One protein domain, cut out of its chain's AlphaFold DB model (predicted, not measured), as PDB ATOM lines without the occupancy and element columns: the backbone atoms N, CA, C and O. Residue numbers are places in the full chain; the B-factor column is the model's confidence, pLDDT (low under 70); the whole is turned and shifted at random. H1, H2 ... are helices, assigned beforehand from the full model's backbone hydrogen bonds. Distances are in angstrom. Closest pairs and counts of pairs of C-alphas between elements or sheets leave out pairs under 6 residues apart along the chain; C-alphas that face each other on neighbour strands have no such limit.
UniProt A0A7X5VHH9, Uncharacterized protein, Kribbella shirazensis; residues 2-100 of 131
ATOM      1  N   ALA A   2     171.241 148.111 200.220       60.94
ATOM      2  CA  ALA A   2     171.997 149.359 200.395       60.94
ATOM      3  C   ALA A   2     172.796 149.778 199.141       60.94
ATOM      4  O   ALA A   2     172.801 150.956 198.800       60.94
ATOM      5  N   ASP A   3     173.354 148.817 198.401       76.62
ATOM      6  CA  ASP A   3     174.133 149.106 197.187       76.62
ATOM      7  C   ASP A   3     173.290 149.714 196.059       76.62
ATOM      8  O   ASP A   3     173.713 150.673 195.427       76.62
ATOM      9  N   ALA A   4     172.062 149.226 195.841       84.75
ATOM     10  CA  ALA A   4     171.177 149.759 194.801       84.75
ATOM     11  C   ALA A   4     170.676 151.171 195.144       84.75
ATOM     12  O   ALA A   4     170.621 152.038 194.273       84.75
ATOM     13  N   ALA A   5     170.350 151.415 196.418       87.69
ATOM     14  CA  ALA A   5     169.972 152.742 196.896       87.69
ATOM     15  C   ALA A   5     171.141 153.733 196.786       87.69
ATOM     16  O   ALA A   5     170.941 154.870 196.361       87.69
ATOM     17  N   PHE A   6     172.364 153.291 197.106       89.69
ATOM     18  CA  PHE A   6     173.574 154.095 196.944       89.69
ATOM     19  C   PHE A   6     173.852 154.413 195.478       89.69
ATOM     20  O   PHE A   6     174.032 155.581 195.150       89.69
ATOM     21  N   SER A   7     173.813 153.421 194.582       89.25
ATOM     22  CA  SER A   7     173.989 153.652 193.145       89.25
ATOM     23  C   SER A   7     172.958 154.636 192.591       89.25
ATOM     24  O   SER A   7     173.320 155.547 191.856       89.25
ATOM     25  N   LEU A   8     171.685 154.518 192.981       91.00
ATOM     26  CA  LEU A   8     170.658 155.464 192.545       91.00
ATOM     27  C   LEU A   8     170.924 156.881 193.076       91.00
ATOM     28  O   LEU A   8     170.886 157.845 192.313       91.00
ATOM     29  N   ALA A   9     171.223 157.013 194.370       91.62
ATOM     30  CA  ALA A   9     171.554 158.294 194.992       91.62
ATOM     31  C   ALA A   9     172.795 158.948 194.360       91.62
ATOM     32  O   ALA A   9     172.826 160.167 194.169       91.62
ATOM     33  N   HIS A  10     173.793 158.143 194.001       92.06
ATOM     34  CA  HIS A  10     175.006 158.566 193.311       92.06
ATOM     35  C   HIS A  10     174.693 159.136 191.921       92.06
ATOM     36  O   HIS A  10     175.074 160.264 191.606       92.06
ATOM     37  N   GLU A  11     173.927 158.408 191.106       92.12
ATOM     38  CA  GLU A  11     173.542 158.865 189.764       92.12
ATOM     39  C   GLU A  11     172.669 160.128 189.807       92.12
ATOM     40  O   GLU A  11     172.859 161.058 189.020       92.12
ATOM     41  N   LEU A  12     171.741 160.216 190.766       92.94
ATOM     42  CA  LEU A  12     170.946 161.429 190.980       92.94
ATOM     43  C   LEU A  12     171.823 162.615 191.390       92.94
ATOM     44  O   LEU A  12     171.607 163.735 190.927       92.94
ATOM     45  N   SER A  13     172.843 162.373 192.212       92.69
ATOM     46  CA  SER A  13     173.812 163.394 192.611       92.69
ATOM     47  C   SER A  13     174.586 163.933 191.405       92.69
ATOM     48  O   SER A  13     174.754 165.149 191.279       92.69
ATOM     49  N   HIS A  14     174.968 163.073 190.454       92.38
ATOM     50  CA  HIS A  14     175.549 163.530 189.190       92.38
ATOM     51  C   HIS A  14     174.603 164.443 188.402       92.38
ATOM     52  O   HIS A  14     175.043 165.491 187.932       92.38
ATOM     53  N   LEU A  15     173.316 164.093 188.294       89.88
ATOM     54  CA  LEU A  15     172.328 164.904 187.567       89.88
ATOM     55  C   LEU A  15     172.120 166.297 188.174       89.88
ATOM     56  O   LEU A  15     171.872 167.253 187.441       89.88
ATOM     57  N   TRP A  16     172.229 166.417 189.497       89.81
ATOM     58  CA  TRP A  16     172.068 167.693 190.196       89.81
ATOM     59  C   TRP A  16     173.320 168.571 190.181       89.81
ATOM     60  O   TRP A  16     173.193 169.798 190.166       89.81
ATOM     61  N   MET A  17     174.513 167.971 190.206       89.88
ATOM     62  CA  MET A  17     175.776 168.711 190.337       89.88
ATOM     63  C   MET A  17     176.504 168.943 189.018       89.88
ATOM     64  O   MET A  17     177.210 169.945 188.880       89.88
ATOM     65  N   HIS A  18     176.376 168.036 188.054       86.38
ATOM     66  CA  HIS A  18     177.185 168.061 186.843       86.38
ATOM     67  C   HIS A  18     176.294 168.090 185.608       86.38
ATOM     68  O   HIS A  18     175.356 167.310 185.452       86.38
ATOM     69  N   LYS A  19     176.613 168.985 184.671       76.94
ATOM     70  CA  LYS A  19     176.022 168.910 183.336       76.94
ATOM     71  C   LYS A  19     176.460 167.590 182.707       76.94
ATOM     72  O   LYS A  19     177.656 167.311 182.686       76.94
ATOM     73  N   ARG A  20     175.511 166.817 182.165       65.06
ATOM     74  CA  ARG A  20     175.805 165.634 181.341       65.06
ATOM     75  C   ARG A  20     176.548 166.066 180.078       65.06
ATOM     76  O   ARG A  20     175.942 166.360 179.052       65.06
ATOM     77  N   SER A  21     177.865 166.149 180.183       58.25
ATOM     78  CA  SER A  21     178.767 166.227 179.045       58.25
ATOM     79  C   SER A  21     179.012 164.806 178.549       58.25
ATOM     80  O   SER A  21     179.080 163.878 179.352       58.25
ATOM     81  N   ARG A  22     179.162 164.614 177.235       60.38
ATOM     82  CA  ARG A  22     179.507 163.296 176.671       60.38
ATOM     83  C   ARG A  22     180.834 162.748 177.218       60.38
ATOM     84  O   ARG A  22     181.004 161.536 177.224       60.38
ATOM     85  N   ASP A  23     181.685 163.622 177.762       59.12
ATOM     86  CA  ASP A  23     183.004 163.284 178.309       59.12
ATOM     87  C   ASP A  23     183.092 163.411 179.845       59.12
ATOM     88  O   ASP A  23     184.174 163.282 180.417       59.12
ATOM     89  N   SER A  24     181.984 163.682 180.552       63.69
ATOM     90  CA  SER A  24     182.008 163.720 182.023       63.69
ATOM     91  C   SER A  24     181.944 162.300 182.589       63.69
ATOM     92  O   SER A  24     180.857 161.757 182.788       63.69
ATOM     93  N   GLY A  25     183.109 161.692 182.817       74.19
ATOM     94  CA  GLY A  25     183.235 160.389 183.470       74.19
ATOM     95  C   GLY A  25     183.063 160.448 184.995       74.19
ATOM     96  O   GLY A  25     183.341 161.461 185.637       74.19
ATOM     97  N   CYS A  26     182.643 159.330 185.594       87.12
ATOM     98  CA  CYS A  26     182.579 159.153 187.048       87.12
ATOM     99  C   CYS A  26     183.970 158.799 187.612       87.12
ATOM    100  O   CYS A  26     184.309 157.637 187.845       87.12
ATOM    101  N   HIS A  27     184.821 159.809 187.806       85.25
ATOM    102  CA  HIS A  27     186.165 159.628 188.366       85.25
ATOM    103  C   HIS A  27     186.633 160.828 189.202       85.25
ATOM    104  O   HIS A  27     186.105 161.935 189.085       85.25
ATOM    105  N   GLY A  28     187.671 160.624 190.022       86.69
ATOM    106  CA  GLY A  28     188.338 161.689 190.777       86.69
ATOM    107  C   GLY A  28     187.369 162.514 191.629       86.69
ATOM    108  O   GLY A  28     186.583 161.961 192.394       86.69
ATOM    109  N   LEU A  29     187.417 163.842 191.478       88.31
ATOM    110  CA  LEU A  29     186.569 164.764 192.241       88.31
ATOM    111  C   LEU A  29     185.080 164.621 191.944       88.31
ATOM    112  O   LEU A  29     184.290 164.614 192.874       88.31
ATOM    113  N   THR A  30     184.705 164.443 190.681       89.44
ATOM    114  CA  THR A  30     183.305 164.264 190.273       89.44
ATOM    115  C   THR A  30     182.689 163.044 190.957       89.44
ATOM    116  O   THR A  30     181.574 163.105 191.472       89.44
ATOM    117  N   ARG A  31     183.445 161.941 191.027       89.25
ATOM    118  CA  ARG A  31     183.025 160.743 191.759       89.25
ATOM    119  C   ARG A  31     182.969 160.983 193.267       89.25
ATOM    120  O   ARG A  31     181.998 160.584 193.896       89.25
ATOM    121  N   LEU A  32     183.976 161.650 193.837       90.12
ATOM    122  CA  LEU A  32     184.008 161.980 195.266       90.12
ATOM    123  C   LEU A  32     182.802 162.831 195.686       90.12
ATOM    124  O   LEU A  32     182.212 162.574 196.732       90.12
ATOM    125  N   GLU A  33     182.429 163.826 194.885       92.38
ATOM    126  CA  GLU A  33     181.269 164.680 195.151       92.38
ATOM    127  C   GLU A  33     179.966 163.879 195.134       92.38
ATOM    128  O   GLU A  33     179.170 163.980 196.069       92.38
ATOM    129  N   ALA A  34     179.767 163.044 194.112       91.94
ATOM    130  CA  ALA A  34     178.580 162.203 194.002       91.94
ATOM    131  C   ALA A  34     178.479 161.169 195.133       91.94
ATOM    132  O   ALA A  34     177.419 161.052 195.748       91.94
ATOM    133  N   ASP A  35     179.581 160.490 195.469       91.44
ATOM    134  CA  ASP A  35     179.635 159.548 196.596       91.44
ATOM    135  C   ASP A  35     179.334 160.246 197.928       91.44
ATOM    136  O   ASP A  35     178.584 159.721 198.754       91.44
ATOM    137  N   SER A  36     179.871 161.452 198.131       92.12
ATOM    138  CA  SER A  36     179.639 162.226 199.354       92.12
ATOM    139  C   SER A  36     178.180 162.673 199.472       92.12
ATOM    140  O   SER A  36     177.579 162.534 200.536       92.12
ATOM    141  N   ALA A  37     177.576 163.159 198.384       93.88
ATOM    142  CA  ALA A  37     176.172 163.572 198.379       93.88
ATOM    143  C   ALA A  37     175.224 162.379 198.587       93.88
ATOM    144  O   ALA A  37     174.277 162.477 199.373       93.88
ATOM    145  N   ALA A  38     175.514 161.237 197.955       92.12
ATOM    146  CA  ALA A  38     174.777 159.993 198.155       92.12
ATOM    147  C   ALA A  38     174.866 159.502 199.606       92.12
ATOM    148  O   ALA A  38     173.847 159.133 200.196       92.12
ATOM    149  N   TYR A  39     176.060 159.558 200.206       91.12
ATOM    150  CA  TYR A  39     176.256 159.244 201.618       91.12
ATOM    151  C   TYR A  39     175.401 160.145 202.515       91.12
ATOM    152  O   TYR A  39     174.653 159.640 203.348       91.12
ATOM    153  N   THR A  40     175.467 161.470 202.336       91.75
ATOM    154  CA  THR A  40     174.689 162.425 203.143       91.75
ATOM    155  C   THR A  40     173.183 162.196 203.005       91.75
ATOM    156  O   THR A  40     172.468 162.218 204.008       91.75
ATOM    157  N   LEU A  41     172.703 161.936 201.783       92.50
ATOM    158  CA  LEU A  41     171.300 161.619 201.520       92.50
ATOM    159  C   LEU A  41     170.861 160.357 202.268       92.50
ATOM    160  O   LEU A  41     169.874 160.383 202.999       92.50
ATOM    161  N   LEU A  42     171.585 159.252 202.104       89.94
ATOM    162  CA  LEU A  42     171.198 157.977 202.705       89.94
ATOM    163  C   LEU A  42     171.340 157.995 204.231       89.94
ATOM    164  O   LEU A  42     170.448 157.510 204.931       89.94
ATOM    165  N   ALA A  43     172.383 158.644 204.755       89.50
ATOM    166  CA  ALA A  43     172.570 158.836 206.188       89.50
ATOM    167  C   ALA A  43     171.385 159.584 206.824       89.50
ATOM    168  O   ALA A  43     170.939 159.211 207.910       89.50
ATOM    169  N   ARG A  44     170.804 160.579 206.130       89.94
ATOM    170  CA  ARG A  44     169.612 161.308 206.604       89.94
ATOM    171  C   ARG A  44     168.398 160.402 206.823       89.94
ATOM    172  O   ARG A  44     167.581 160.700 207.700       89.94
ATOM    173  N   PHE A  45     168.296 159.322 206.051       88.19
ATOM    174  CA  PHE A  45     167.233 158.318 206.125       88.19
ATOM    175  C   PHE A  45     167.657 157.048 206.886       88.19
ATOM    176  O   PHE A  45     166.982 156.024 206.806       88.19
ATOM    177  N   GLY A  46     168.766 157.094 207.633       87.44
ATOM    178  CA  GLY A  46     169.233 155.975 208.457       87.44
ATOM    179  C   GLY A  46     169.868 154.823 207.675       87.44
ATOM    180  O   GLY A  46     170.065 153.748 208.234       87.44
ATOM    181  N   CYS A  47     170.200 155.031 206.399       84.12
ATOM    182  CA  CYS A  47     170.869 154.054 205.547       84.12
ATOM    183  C   CYS A  47     172.360 154.406 205.456       84.12
ATOM    184  O   CYS A  47     172.743 155.308 204.717       84.12
ATOM    185  N   LEU A  48     173.220 153.718 206.203       78.56
ATOM    186  CA  LEU A  48     174.665 153.924 206.090       78.56
ATOM    187  C   LEU A  48     175.249 152.943 205.063       78.56
ATOM    188  O   LEU A  48     175.055 151.734 205.212       78.56
ATOM    189  N   PRO A  49     175.941 153.420 204.013       68.00
ATOM    190  CA  PRO A  49     176.605 152.525 203.079       68.00
ATOM    191  C   PRO A  49     177.763 151.793 203.766       68.00
ATOM    192  O   PRO A  49     178.430 152.321 204.662       68.00
ATOM    193  N   ILE A  50     178.003 150.559 203.326       64.25
ATOM    194  CA  ILE A  50     179.042 149.693 203.875       64.25
ATOM    195  C   ILE A  50     180.396 150.160 203.326       64.25
ATOM    196  O   ILE A  50     180.794 149.806 202.223       64.25
ATOM    197  N   ALA A  51     181.084 150.946 204.152       58.06
ATOM    198  CA  ALA A  51     182.473 151.388 204.056       58.06
ATOM    199  C   ALA A  51     182.841 152.400 202.939       58.06
ATOM    200  O   ALA A  51     182.542 152.206 201.760       58.06
ATOM    201  N   PRO A  52     183.587 153.470 203.285       61.69
ATOM    202  CA  PRO A  52     184.209 154.343 202.294       61.69
ATOM    203  C   PRO A  52     185.320 153.594 201.544       61.69
ATOM    204  O   PRO A  52     186.063 152.817 202.140       61.69
ATOM    205  N   SER A  53     185.481 153.861 200.245       67.56
ATOM    206  CA  SER A  53     186.578 153.302 199.443       67.56
ATOM    207  C   SER A  53     187.862 154.127 199.639       67.56
ATOM    208  O   SER A  53     187.905 155.277 199.196       67.56
ATOM    209  N   PRO A  54     188.947 153.582 200.226       69.88
ATOM    210  CA  PRO A  54     190.212 154.314 200.368       69.88
ATOM    211  C   PRO A  54     190.793 154.764 199.017       69.88
ATOM    212  O   PRO A  54     191.382 155.840 198.916       69.88
ATOM    213  N   ALA A  55     190.555 153.983 197.956       72.56
ATOM    214  CA  ALA A  55     190.984 154.293 196.592       72.56
ATOM    215  C   ALA A  55     190.369 155.599 196.054       72.56
ATOM    216  O   ALA A  55     191.004 156.311 195.275       72.56
ATOM    217  N   LEU A  56     189.162 155.949 196.505       75.38
ATOM    218  CA  LEU A  56     188.489 157.193 196.141       75.38
ATOM    219  C   LEU A  56     189.262 158.414 196.653       75.38
ATOM    220  O   LEU A  56     189.562 159.321 195.875       75.38
ATOM    221  N   ILE A  57     189.645 158.406 197.933       78.62
ATOM    222  CA  ILE A  57     190.419 159.485 198.558       78.62
ATOM    223  C   ILE A  57     191.790 159.614 197.888       78.62
ATOM    224  O   ILE A  57     192.230 160.724 197.585       78.62
ATOM    225  N   THR A  58     192.445 158.496 197.568       80.06
ATOM    226  CA  THR A  58     193.701 158.512 196.805       80.06
ATOM    227  C   THR A  58     193.518 159.138 195.418       80.06
ATOM    228  O   THR A  58     194.306 159.994 195.023       80.06
ATOM    229  N   SER A  59     192.452 158.784 194.692       76.94
ATOM    230  CA  SER A  59     192.183 159.358 193.364       76.94
ATOM    231  C   SER A  59     191.857 160.855 193.415       76.94
ATOM    232  O   SER A  59     192.304 161.616 192.561       76.94
ATOM    233  N   ALA A  60     191.134 161.305 194.442       79.12
ATOM    234  CA  ALA A  60     190.808 162.712 194.628       79.12
ATOM    235  C   ALA A  60     192.043 163.534 195.021       79.12
ATOM    236  O   ALA A  60     192.282 164.598 194.450       79.12
ATOM    237  N   THR A  61     192.867 163.024 195.942       81.81
ATOM    238  CA  THR A  61     194.119 163.678 196.370       81.81
ATOM    239  C   THR A  61     195.155 163.767 195.250       81.81
ATOM    240  O   THR A  61     195.929 164.724 195.228       81.81
ATOM    241  N   ALA A  62     195.139 162.846 194.281       81.44
ATOM    242  CA  ALA A  62     195.940 162.969 193.062       81.44
ATOM    243  C   ALA A  62     195.538 164.188 192.207       81.44
ATOM    244  O   ALA A  62     196.394 164.779 191.557       81.44
ATOM    245  N   VAL A  63     194.262 164.595 192.240       82.38
ATOM    246  CA  VAL A  63     193.741 165.739 191.471       82.38
ATOM    247  C   VAL A  63     193.939 167.067 192.208       82.38
ATOM    248  O   VAL A  63     194.324 168.055 191.591       82.38
ATOM    249  N   ILE A  64     193.687 167.110 193.521       83.25
ATOM    250  CA  ILE A  64     193.725 168.366 194.307       83.25
ATOM    251  C   ILE A  64     195.049 168.618 195.030       83.25
ATOM    252  O   ILE A  64     195.238 169.676 195.633       83.25
ATOM    253  N   GLY A  65     195.964 167.649 194.985       82.19
ATOM    254  CA  GLY A  65     197.211 167.667 195.739       82.19
ATOM    255  C   GLY A  65     197.020 167.356 197.228       82.19
ATOM    256  O   GLY A  65     195.914 167.267 197.754       82.19
ATOM    257  N   ARG A  66     198.138 167.189 197.947       82.44
ATOM    258  CA  ARG A  66     198.136 166.852 199.389       82.44
ATOM    259  C   ARG A  66     197.711 168.009 200.300       82.44
ATOM    260  O   ARG A  66     197.386 167.777 201.458       82.44
ATOM    261  N   LYS A  67     197.769 169.244 199.802       85.31
ATOM    262  CA  LYS A  67     197.399 170.470 200.522       85.31
ATOM    263  C   LYS A  67     196.517 171.329 199.612       85.31
ATOM    264  O   LYS A  67     197.014 172.304 199.046       85.31
ATOM    265  N   PRO A  68     195.250 170.936 199.400       85.31
ATOM    266  CA  PRO A  68     194.343 171.719 198.578       85.31
ATOM    267  C   PRO A  68     194.096 173.094 199.224       85.31
ATOM    268  O   PRO A  68     194.041 173.188 200.453       85.31
ATOM    269  N   PRO A  69     193.915 174.164 198.433       90.44
ATOM    270  CA  PRO A  69     193.474 175.452 198.960       90.44
ATOM    271  C   PRO A  69     192.141 175.311 199.710       90.44
ATOM    272  O   PRO A  69     191.240 174.623 199.225       90.44
ATOM    273  N   SER A  70     191.972 175.997 200.845       91.75
ATOM    274  CA  SER A  70     190.737 175.930 201.652       91.75
ATOM    275  C   SER A  70     189.485 176.246 200.831       91.75
ATOM    276  O   SER A  70     188.519 175.490 200.860       91.75
ATOM    277  N   ARG A  71     189.555 177.278 199.982       92.00
ATOM    278  CA  ARG A  71     188.465 177.660 199.071       92.00
ATOM    279  C   ARG A  71     188.017 176.533 198.141       92.00
ATOM    280  O   ARG A  71     186.840 176.460 197.799       92.00
ATOM    281  N   LEU A  72     188.933 175.663 197.707       89.94
ATOM    282  CA  LEU A  72     188.577 174.522 196.862       89.94
ATOM    283  C   LEU A  72     187.767 173.500 197.661       89.94
ATOM    284  O   LEU A  72     186.737 173.034 197.182       89.94
ATOM    285  N   VAL A  73     188.204 173.198 198.885       90.38
ATOM    286  CA  VAL A  73     187.498 172.289 199.800       90.38
ATOM    287  C   VAL A  73     186.109 172.831 200.132       90.38
ATOM    288  O   VAL A  73     185.131 172.097 200.025       90.38
ATOM    289  N   GLU A  74     186.005 174.121 200.449       93.56
ATOM    290  CA  GLU A  74     184.733 174.806 200.711       93.56
ATOM    291  C   GLU A  74     183.800 174.751 199.499       93.56
ATOM    292  O   GLU A  74     182.615 174.459 199.638       93.56
ATOM    293  N   THR A  75     184.332 174.972 198.294       93.69
ATOM    294  CA  THR A  75     183.541 174.917 197.059       93.69
ATOM    295  C   THR A  75     183.012 173.505 196.796       93.69
ATOM    296  O   THR A  75     181.835 173.343 196.469       93.69
ATOM    297  N   LEU A  76     183.861 172.481 196.944       91.50
ATOM    298  CA  LEU A  76     183.475 171.072 196.793       91.50
ATOM    299  C   LEU A  76     182.408 170.692 197.830       91.50
ATOM    300  O   LEU A  76     181.343 170.190 197.477       91.50
ATOM    301  N   GLY A  77     182.661 171.003 199.105       93.31
ATOM    302  CA  GLY A  77     181.733 170.738 200.203       93.31
ATOM    303  C   GLY A  77     180.394 171.455 200.026       93.31
ATOM    304  O   GLY A  77     179.340 170.850 200.206       93.31
ATOM    305  N   GLY A  78     180.415 172.715 199.585       95.25
ATOM    306  CA  GLY A  78     179.209 173.491 199.302       95.25
ATOM    307  C   GLY A  78     178.336 172.862 198.215       95.25
ATOM    308  O   GLY A  78     177.117 172.797 198.377       95.25
ATOM    309  N   ARG A  79     178.936 172.333 197.137       94.56
ATOM    310  CA  ARG A  79     178.188 171.614 196.089       94.56
ATOM    311  C   ARG A  79     177.571 170.320 196.606       94.56
ATOM    312  O   ARG A  79     176.392 170.079 196.349       94.56
ATOM    313  N   VAL A  80     178.335 169.542 197.373       95.12
ATOM    314  CA  VAL A  80     177.859 168.302 198.007       95.12
ATOM    315  C   VAL A  80     176.654 168.579 198.902       95.12
ATOM    316  O   VAL A  80     175.606 167.956 198.726       95.12
ATOM    317  N   VAL A  81     176.769 169.546 199.818       95.75
ATOM    318  CA  VAL A  81     175.688 169.906 200.748       95.75
ATOM    319  C   VAL A  81     174.466 170.403 199.984       95.75
ATOM    320  O   VAL A  81     173.369 169.903 200.211       95.75
ATOM    321  N   ALA A  82     174.638 171.325 199.034       95.88
ATOM    322  CA  ALA A  82     173.519 171.857 198.260       95.88
ATOM    323  C   ALA A  82     172.775 170.765 197.473       95.88
ATOM    324  O   ALA A  82     171.542 170.760 197.441       95.88
ATOM    325  N   SER A  83     173.504 169.827 196.859       95.25
ATOM    326  CA  SER A  83     172.911 168.699 196.133       95.25
ATOM    327  C   SER A  83     172.173 167.746 197.070       95.25
ATOM    328  O   SER A  83     171.010 167.422 196.829       95.25
ATOM    329  N   ALA A  84     172.817 167.338 198.165       94.94
ATOM    330  CA  ALA A  84     172.209 166.450 199.150       94.94
ATOM    331  C   ALA A  84     170.950 167.076 199.762       94.94
ATOM    332  O   ALA A  84     169.922 166.413 199.831       94.94
ATOM    333  N   SER A  85     170.982 168.361 200.130       94.75
ATOM    334  CA  SER A  85     169.815 169.074 200.660       94.75
ATOM    335  C   SER A  85     168.644 169.077 199.680       94.75
ATOM    336  O   SER A  85     167.519 168.802 200.087       94.75
ATOM    337  N   ARG A  86     168.885 169.327 198.386       94.25
ATOM    338  CA  ARG A  86     167.827 169.285 197.362       94.25
ATOM    339  C   ARG A  86     167.221 167.894 197.222       94.25
ATOM    340  O   ARG A  86     166.002 167.768 197.170       94.25
ATOM    341  N   LEU A  87     168.062 166.860 197.198       93.50
ATOM    342  CA  LEU A  87     167.609 165.472 197.121       93.50
ATOM    343  C   LEU A  87     166.834 165.049 198.371       93.50
ATOM    344  O   LEU A  87     165.799 164.402 198.245       93.50
ATOM    345  N   ILE A  88     167.292 165.442 199.563       93.69
ATOM    346  CA  ILE A  88     166.600 165.185 200.832       93.69
ATOM    347  C   ILE A  88     165.221 165.834 200.811       93.69
ATOM    348  O   ILE A  88     164.246 165.142 201.080       93.69
ATOM    349  N   SER A  89     165.128 167.122 200.466       91.88
ATOM    350  CA  SER A  89     163.847 167.831 200.411       91.88
ATOM    351  C   SER A  89     162.892 167.181 199.412       91.88
ATOM    352  O   SER A  89     161.776 166.839 199.783       91.88
ATOM    353  N   ALA A  90     163.361 166.912 198.190       90.88
ATOM    354  CA  ALA A  90     162.547 166.266 197.161       90.88
ATOM    355  C   ALA A  90     162.084 164.861 197.575       90.88
ATOM    356  O   ALA A  90     160.978 164.458 197.250       90.88
ATOM    357  N   THR A  91     162.911 164.106 198.299       88.50
ATOM    358  CA  THR A  91     162.567 162.743 198.733       88.50
ATOM    359  C   THR A  91     161.646 162.751 199.957       88.50
ATOM    360  O   THR A  91     160.753 161.912 200.060       88.50
ATOM    361  N   ALA A  92     161.833 163.698 200.881       85.50
ATOM    362  CA  ALA A  92     161.035 163.825 202.101       85.50
ATOM    363  C   ALA A  92     159.559 164.145 201.820       85.50
ATOM    364  O   ALA A  92     158.702 163.781 202.617       85.50
ATOM    365  N   GLU A  93     159.253 164.773 200.683       81.81
ATOM    366  CA  GLU A  93     157.872 164.999 200.234       81.81
ATOM    367  C   GLU A  93     157.127 163.693 199.907       81.81
ATOM    368  O   GLU A  93     155.905 163.632 200.029       81.81
ATOM    369  N   TYR A  94     157.852 162.638 199.521       81.38
ATOM    370  CA  TYR A  94     157.267 161.371 199.066       81.38
ATOM    371  C   TYR A  94     157.487 160.201 200.027       81.38
ATOM    372  O   TYR A  94     156.836 159.165 199.884       81.38
ATOM    373  N   LEU A  95     158.389 160.339 200.999       75.19
ATOM    374  CA  LEU A  95     158.601 159.336 202.033       75.19
ATOM    375  C   LEU A  95     157.930 159.778 203.335       75.19
ATOM    376  O   LEU A  95     158.220 160.871 203.823       75.19
ATOM    377  N   PRO A  96     157.085 158.936 203.958       60.22
ATOM    378  CA  PRO A  96     156.594 159.230 205.293       60.22
ATOM    379  C   PRO A  96     157.794 159.376 206.230       60.22
ATOM    380  O   PRO A  96     158.688 158.522 206.238       60.22
ATOM    381  N   THR A  97     157.816 160.460 207.013       56.47
ATOM    382  CA  THR A  97     158.802 160.677 208.074       56.47
ATOM    383  C   THR A  97     158.776 159.470 208.999       56.47
ATOM    384  O   THR A  97     157.940 159.364 209.892       56.47
ATOM    385  N   SER A  98     159.690 158.530 208.773       52.16
ATOM    386  CA  SER A  98     159.940 157.440 209.701       52.16
ATOM    387  C   SER A  98     160.672 158.058 210.880       52.16
ATOM    388  O   SER A  98     161.900 158.144 210.905       52.16
ATOM    389  N   ALA A  99     159.897 158.605 211.815       48.00
ATOM    390  CA  ALA A  99     160.404 159.070 213.088       48.00
ATOM    391  C   ALA A  99     161.052 157.875 213.796       48.00
ATOM    392  O   ALA A  99     160.369 156.946 214.209       48.00
ATOM    393  N   GLY A 100     162.383 157.903 213.872       53.88
ATOM    394  CA  GLY A 100     163.185 157.155 214.832       53.88
ATOM    395  C   GLY A 100     163.043 155.635 214.789       53.88
ATOM    396  O   GLY A 100     162.216 155.066 215.482       53.88
TER     397      GLY A 100
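What this domain is: This is residues 2 to 100 of the 131 residues of an uncharacterized protein of Kribbella shirazensis (UniProt A0A7X5VHH9). Helix H2 runs through the middle of this domain, with H1 and the long H4 crossing it on different sides and the short H3 packed across its first residues, 28 to 32. The last residues of H1, 13 to 17, also reach H4, while H3 stays away from H1. The printed part has 99 residues with four named helices, H1 H2 H3 H4 along the chain, and no named strand: all helix, mostly crossed. It is compact, with a radius of gyration of the C-alphas of 14.0 A, and only just elongated, spanning 42 by 28 by 25 A.

Where its parts are: Find C-alpha 2 at (171.997, 149.359, 200.395); from there H1 runs through residues 2 to 17, 22.1 A. H2, residues 28 to 44, begins at C-alpha 28 (188.338, 161.689, 190.777) and covers 24.5 A. H3 is residues 54 to 64. H4, residues 70 to 92, runs 32.1 A to C-alpha 92 at (161.035, 163.825, 202.101).

How they stand to each other: Start at H2, the hub. H1 touches it, closest at the C-alphas of Ala 9 and Ala 38, 4.8 A, at a steep tilt of 61 degrees, opposite ways. H4 touches H2, closest at the C-alphas of Ala 37 and Ala 84, 5.0 A, at a steep tilt of 42 degrees, the same way. H3 touches residues 28 to 32 of H2, closest at the C-alphas of Gly 28 and Ala 60, 4.7 A. Residues 13 to 17 of H1 touch residues 79 to 87 of H4, closest at the C-alphas of Trp 16 and Ser 83, 6.1 A. H1 and H3 are apart; H3 and H4 are only just apart, closest 8.4 A. Every O i to N i+4 pair is within hydrogen-bond range in H1, H2 and H4, and 6 of 7 in H3.

The domain as a whole: Look to Arg 66 and Pro 96 for the two C-alphas farthest apart, 42.6 A. The printed part has no cut and no long link. Read pLDDT under 70 at residue 2 and residues 20 to 24, 49 to 54 and 96 to 100.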